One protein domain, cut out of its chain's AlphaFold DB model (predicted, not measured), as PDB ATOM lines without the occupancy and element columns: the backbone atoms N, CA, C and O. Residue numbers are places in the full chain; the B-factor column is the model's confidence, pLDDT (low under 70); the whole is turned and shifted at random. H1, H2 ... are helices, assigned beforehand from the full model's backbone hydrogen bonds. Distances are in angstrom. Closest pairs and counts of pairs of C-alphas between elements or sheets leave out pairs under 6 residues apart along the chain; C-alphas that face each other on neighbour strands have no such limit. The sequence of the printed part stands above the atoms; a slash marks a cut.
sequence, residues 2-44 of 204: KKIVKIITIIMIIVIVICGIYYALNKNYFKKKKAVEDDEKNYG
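AT A GLANCE: This is residues 2 to 44 of the 204 residues of an uncharacterized protein of Clostridium sp. CAG:356 (UniProt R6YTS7). Two straight helices, the longer H1 and the shorter H2, meet end to end at a corner and make a wide, flat V with nothing packed between its arms. The printed part has 43 residues, with two named helices in the order H1, H2 and no named strand; the class is all helix. It is extended, with a radius of gyration of the C-alphas of 17.1 A, and its C-alphas span 53 by 22 by 5 A.

IN THESE COORDINATES: H1, residues 2 to 25, is 35.1 A from first to last C-alpha, beginning at C-alpha 2 (38.080, -99.169, 1.313). H2, residues 27 to 43, is 24.4 A long and ends at C-alpha 43 (-5.741, -70.090, -8.104).

HOW THE PARTS SIT: H1 and H2 meet only through their link, which is tight, with one residue, Asn 26. In H1 and H2 every O i to N i+4 pair is within hydrogen-bond range.

THE WHOLE: The C-alphas farthest apart, those of Lys 2 and Tyr 43, are 53.4 A apart. Residues 2 to 44 stand free. The printed part has no cut, and no printed residue is under 70 in pLDDT.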
ATOM      1  N   LYS A   2      37.775-100.466   0.652       74.56
ATOM      2  CA  LYS A   2      38.080 -99.169   1.313       74.56
ATOM      3  C   LYS A   2      38.461 -98.009   0.368       74.56
ATOM      4  O   LYS A   2      37.994 -96.894   0.567       74.56
ATOM      5  N   LYS A   3      39.259 -98.262  -0.683       78.69
ATOM      6  CA  LYS A   3      39.606 -97.242  -1.701       78.69
ATOM      7  C   LYS A   3      38.392 -96.775  -2.516       78.69
ATOM      8  O   LYS A   3      38.249 -95.583  -2.743       78.69
ATOM      9  N   ILE A   4      37.515 -97.703  -2.904       82.50
ATOM     10  CA  ILE A   4      36.306 -97.409  -3.690       82.50
ATOM     11  C   ILE A   4      35.332 -96.562  -2.865       82.50
ATOM     12  O   ILE A   4      34.868 -95.536  -3.345       82.50
ATOM     13  N   VAL A   5      35.108 -96.922  -1.596       86.25
ATOM     14  CA  VAL A   5      34.267 -96.134  -0.676       86.25
ATOM     15  C   VAL A   5      34.811 -94.711  -0.522       86.25
ATOM     16  O   VAL A   5      34.052 -93.759  -0.652       86.25
ATOM     17  N   LYS A   6      36.131 -94.545  -0.348       87.69
ATOM     18  CA  LYS A   6      36.763 -93.220  -0.231       87.69
ATOM     19  C   LYS A   6      36.579 -92.360  -1.489       87.69
ATOM     20  O   LYS A   6      36.328 -91.167  -1.368       87.69
ATOM     21  N   ILE A   7      36.678 -92.957  -2.680       90.38
ATOM     22  CA  ILE A   7      36.442 -92.259  -3.955       90.38
ATOM     23  C   ILE A   7      34.974 -91.825  -4.068       90.38
ATOM     24  O   ILE A   7      34.713 -90.665  -4.373       90.38
ATOM     25  N   ILE A   8      34.024 -92.713  -3.752       91.38
ATOM     26  CA  ILE A   8      32.586 -92.397  -3.771       91.38
ATOM     27  C   ILE A   8      32.268 -91.246  -2.807       91.38
ATOM     28  O   ILE A   8      31.557 -90.316  -3.181       91.38
ATOM     29  N   THR A   9      32.834 -91.252  -1.595       91.69
ATOM     30  CA  THR A   9      32.640 -90.165  -0.623       91.69
ATOM     31  C   THR A   9      33.148 -88.822  -1.151       91.69
ATOM     32  O   THR A   9      32.454 -87.819  -1.013       91.69
ATOM     33  N   ILE A  10      34.324 -88.791  -1.788       92.88
ATOM     34  CA  ILE A  10      34.873 -87.559  -2.379       92.88
ATOM     35  C   ILE A  10      33.967 -87.048  -3.506       92.88
ATOM     36  O   ILE A  10      33.652 -85.860  -3.536       92.88
ATOM     37  N   ILE A  11      33.495 -87.935  -4.390       94.25
ATOM     38  CA  ILE A  11      32.570 -87.571  -5.474       94.25
ATOM     39  C   ILE A  11      31.277 -86.982  -4.902       94.25
ATOM     40  O   ILE A  11      30.828 -85.936  -5.359       94.25
ATOM     41  N   MET A  12      30.703 -87.600  -3.868       94.62
ATOM     42  CA  MET A  12      29.470 -87.118  -3.243       94.62
ATOM     43  C   MET A  12      29.638 -85.718  -2.634       94.62
ATOM     44  O   MET A  12      28.764 -84.871  -2.805       94.62
ATOM     45  N   ILE A  13      30.774 -85.442  -1.982       94.62
ATOM     46  CA  ILE A  13      31.089 -84.105  -1.453       94.62
ATOM     47  C   ILE A  13      31.172 -83.085  -2.594       94.62
ATOM     48  O   ILE A  13      30.569 -82.018  -2.499       94.62
ATOM     49  N   ILE A  14      31.866 -83.419  -3.687       94.94
ATOM     50  CA  ILE A  14      31.983 -82.540  -4.860       94.94
ATOM     51  C   ILE A  14      30.599 -82.232  -5.445       94.94
ATOM     52  O   ILE A  14      30.298 -81.071  -5.716       94.94
ATOM     53  N   VAL A  15      29.729 -83.239  -5.576       95.50
ATOM     54  CA  VAL A  15      28.356 -83.058  -6.072       95.50
ATOM     55  C   VAL A  15      27.556 -82.119  -5.165       95.50
ATOM     56  O   VAL A  15      26.928 -81.191  -5.665       95.50
ATOM     57  N   ILE A  16      27.613 -82.298  -3.841       94.69
ATOM     58  CA  ILE A  16      26.909 -81.425  -2.885       94.69
ATOM     59  C   ILE A  16      27.397 -79.976  -3.004       94.69
ATOM     60  O   ILE A  16      26.578 -79.057  -3.041       94.69
ATOM     61  N   VAL A  17      28.713 -79.765  -3.103       94.94
ATOM     62  CA  VAL A  17      29.305 -78.426  -3.245       94.94
ATOM     63  C   VAL A  17      28.859 -77.767  -4.552       94.94
ATOM     64  O   VAL A  17      28.414 -76.620  -4.529       94.94
ATOM     65  N   ILE A  18      28.901 -78.490  -5.676       94.81
ATOM     66  CA  ILE A  18      28.445 -77.978  -6.978       94.81
ATOM     67  C   ILE A  18      26.953 -77.627  -6.933       94.81
ATOM     68  O   ILE A  18      26.571 -76.542  -7.370       94.81
ATOM     69  N   CYS A  19      26.111 -78.490  -6.355       92.19
ATOM     70  CA  CYS A  19      24.682 -78.221  -6.187       92.19
ATOM     71  C   CYS A  19      24.425 -76.979  -5.321       92.19
ATOM     72  O   CYS A  19      23.569 -76.161  -5.659       92.19
ATOM     73  N   GLY A  20      25.184 -76.805  -4.233       91.25
ATOM     74  CA  GLY A  20      25.092 -75.633  -3.361       91.25
ATOM     75  C   GLY A  20      25.463 -74.332  -4.076       91.25
ATOM     76  O   GLY A  20      24.727 -73.349  -3.984       91.25
ATOM     77  N   ILE A  21      26.556 -74.339  -4.847       93.19
ATOM     78  CA  ILE A  21      26.976 -73.193  -5.669       93.19
ATOM     79  C   ILE A  21      25.920 -72.887  -6.735       93.19
ATOM     80  O   ILE A  21      25.508 -71.737  -6.877       93.19
ATOM     81  N   TYR A  22      25.425 -73.907  -7.441       92.00
ATOM     82  CA  TYR A  22      24.374 -73.741  -8.442       92.00
ATOM     83  C   TYR A  22      23.110 -73.120  -7.836       92.00
ATOM     84  O   TYR A  22      22.561 -72.175  -8.403       92.00
ATOM     85  N   TYR A  23      22.673 -73.592  -6.666       90.62
ATOM     86  CA  TYR A  23      21.524 -73.019  -5.968       90.62
ATOM     87  C   TYR A  23      21.760 -71.559  -5.569       90.62
ATOM     88  O   TYR A  23      20.900 -70.714  -5.813       90.62
ATOM     89  N   ALA A  24      22.930 -71.241  -5.006       89.25
ATOM     90  CA  ALA A  24      23.273 -69.881  -4.597       89.25
ATOM     91  C   ALA A  24      23.272 -68.902  -5.782       89.25
ATOM     92  O   ALA A  24      22.675 -67.829  -5.684       89.25
ATOM     93  N   LEU A  25      23.860 -69.299  -6.917       90.44
ATOM     94  CA  LEU A  25      23.891 -68.496  -8.144       90.44
ATOM     95  C   LEU A  25      22.498 -68.298  -8.760       90.44
ATOM     96  O   LEU A  25      22.256 -67.292  -9.417       90.44
ATOM     97  N   ASN A  26      21.565 -69.223  -8.523       92.00
ATOM     98  CA  ASN A  26      20.221 -69.212  -9.110       92.00
ATOM     99  C   ASN A  26      19.111 -68.911  -8.092       92.00
ATOM    100  O   ASN A  26      17.932 -69.151  -8.358       92.00
ATOM    101  N   LYS A  27      19.460 -68.370  -6.921       90.62
ATOM    102  CA  LYS A  27      18.516 -68.122  -5.822       90.62
ATOM    103  C   LYS A  27      17.307 -67.287  -6.257       90.62
ATOM    104  O   LYS A  27      16.179 -67.601  -5.882       90.62
ATOM    105  N   ASN A  28      17.533 -66.242  -7.056       90.94
ATOM    106  CA  ASN A  28      16.462 -65.372  -7.549       90.94
ATOM    107  C   ASN A  28      15.509 -66.121  -8.486       90.94
ATOM    108  O   ASN A  28      14.298 -66.045  -8.297       90.94
ATOM    109  N   TYR A  29      16.049 -66.910  -9.417       93.00
ATOM    110  CA  TYR A  29      15.263 -67.768 -10.302       93.00
ATOM    111  C   TYR A  29      14.372 -68.734  -9.509       93.00
ATOM    112  O   TYR A  29      13.168 -68.800  -9.746       93.00
ATOM    113  N   PHE A  30      14.923 -69.428  -8.507       93.44
ATOM    114  CA  PHE A  30      14.141 -70.347  -7.674       93.44
ATOM    115  C   PHE A  30      13.068 -69.641  -6.843       93.44
ATOM    116  O   PHE A  30      11.976 -70.180  -6.673       93.44
ATOM    117  N   LYS A  31      13.343 -68.423  -6.363       94.69
ATOM    118  CA  LYS A  31      12.342 -67.603  -5.672       94.69
ATOM    119  C   LYS A  31      11.177 -67.243  -6.601       94.69
ATOM    120  O   LYS A  31      10.030 -67.371  -6.188       94.69
ATOM    121  N   LYS A  32      11.466 -66.822  -7.838       95.81
ATOM    122  CA  LYS A  32      10.442 -66.511  -8.849       95.81
ATOM    123  C   LYS A  32       9.636 -67.757  -9.227       95.81
ATOM    124  O   LYS A  32       8.413 -67.709  -9.189       95.81
ATOM    125  N   LYS A  33      10.312 -68.887  -9.474       96.12
ATOM    126  CA  LYS A  33       9.677 -70.184  -9.764       96.12
ATOM    127  C   LYS A  33       8.675 -70.579  -8.685       96.12
ATOM    128  O   LYS A  33       7.535 -70.890  -8.996       96.12
ATOM    129  N   LYS A  34       9.093 -70.506  -7.420       96.06
ATOM    130  CA  LYS A  34       8.234 -70.847  -6.286       96.06
ATOM    131  C   LYS A  34       7.001 -69.944  -6.201       96.06
ATOM    132  O   LYS A  34       5.918 -70.440  -5.943       96.06
ATOM    133  N   ALA A  35       7.151 -68.642  -6.449       95.94
ATOM    134  CA  ALA A  35       6.011 -67.724  -6.451       95.94
ATOM    135  C   ALA A  35       4.981 -68.076  -7.539       95.94
ATOM    136  O   ALA A  35       3.787 -67.993  -7.284       95.94
ATOM    137  N   VAL A  36       5.439 -68.503  -8.721       96.62
ATOM    138  CA  VAL A  36       4.558 -68.996  -9.792       96.62
ATOM    139  C   VAL A  36       3.881 -70.306  -9.384       96.62
ATOM    140  O   VAL A  36       2.676 -70.436  -9.541       96.62
ATOM    141  N   GLU A  37       4.616 -71.260  -8.808       95.94
ATOM    142  CA  GLU A  37       4.040 -72.524  -8.314       95.94
ATOM    143  C   GLU A  37       2.970 -72.292  -7.233       95.94
ATOM    144  O   GLU A  37       1.918 -72.932  -7.249       95.94
ATOM    145  N   ASP A  38       3.218 -71.354  -6.316       95.69
ATOM    146  CA  ASP A  38       2.264 -70.960  -5.281       95.69
ATOM    147  C   ASP A  38       1.033 -70.261  -5.894       95.69
ATOM    148  O   ASP A  38      -0.089 -70.551  -5.484       95.69
ATOM    149  N   ASP A  39       1.207 -69.391  -6.899       94.88
ATOM    150  CA  ASP A  39       0.093 -68.768  -7.631       94.88
ATOM    151  C   ASP A  39      -0.806 -69.817  -8.300       94.88
ATOM    152  O   ASP A  39      -2.024 -69.766  -8.141       94.88
ATOM    153  N   GLU A  40      -0.218 -70.775  -9.023       94.25
ATOM    154  CA  GLU A  40      -0.966 -71.835  -9.709       94.25
ATOM    155  C   GLU A  40      -1.741 -72.706  -8.722       94.25
ATOM    156  O   GLU A  40      -2.918 -73.003  -8.923       94.25
ATOM    157  N   LYS A  41      -1.105 -73.067  -7.603       94.06
ATOM    158  CA  LYS A  41      -1.747 -73.856  -6.553       94.06
ATOM    159  C   LYS A  41      -2.905 -73.109  -5.892       94.06
ATOM    160  O   LYS A  41      -3.917 -73.728  -5.578       94.06
ATOM    161  N   ASN A  42      -2.741 -71.811  -5.641       92.00
ATOM    162  CA  ASN A  42      -3.741 -71.004  -4.947       92.00
ATOM    163  C   ASN A  42      -4.919 -70.624  -5.849       92.00
ATOM    164  O   ASN A  42      -6.029 -70.479  -5.347       92.00
ATOM    165  N   TYR A  43      -4.687 -70.445  -7.152       87.62
ATOM    166  CA  TYR A  43      -5.741 -70.090  -8.104       87.62
ATOM    167  C   TYR A  43      -6.567 -71.300  -8.554       87.62
ATOM    168  O   TYR A  43      -7.747 -71.163  -8.860       87.62
ATOM    169  N   GLY A  44      -5.962 -72.491  -8.598       84.50
ATOM    170  CA  GLY A  44      -6.651 -73.708  -9.018       84.50
ATOM    171  C   GLY A  44      -7.031 -73.700 -10.503       84.50
ATOM    172  O   GLY A  44      -6.311 -73.170 -11.351       84.50
TER     173      GLY A  44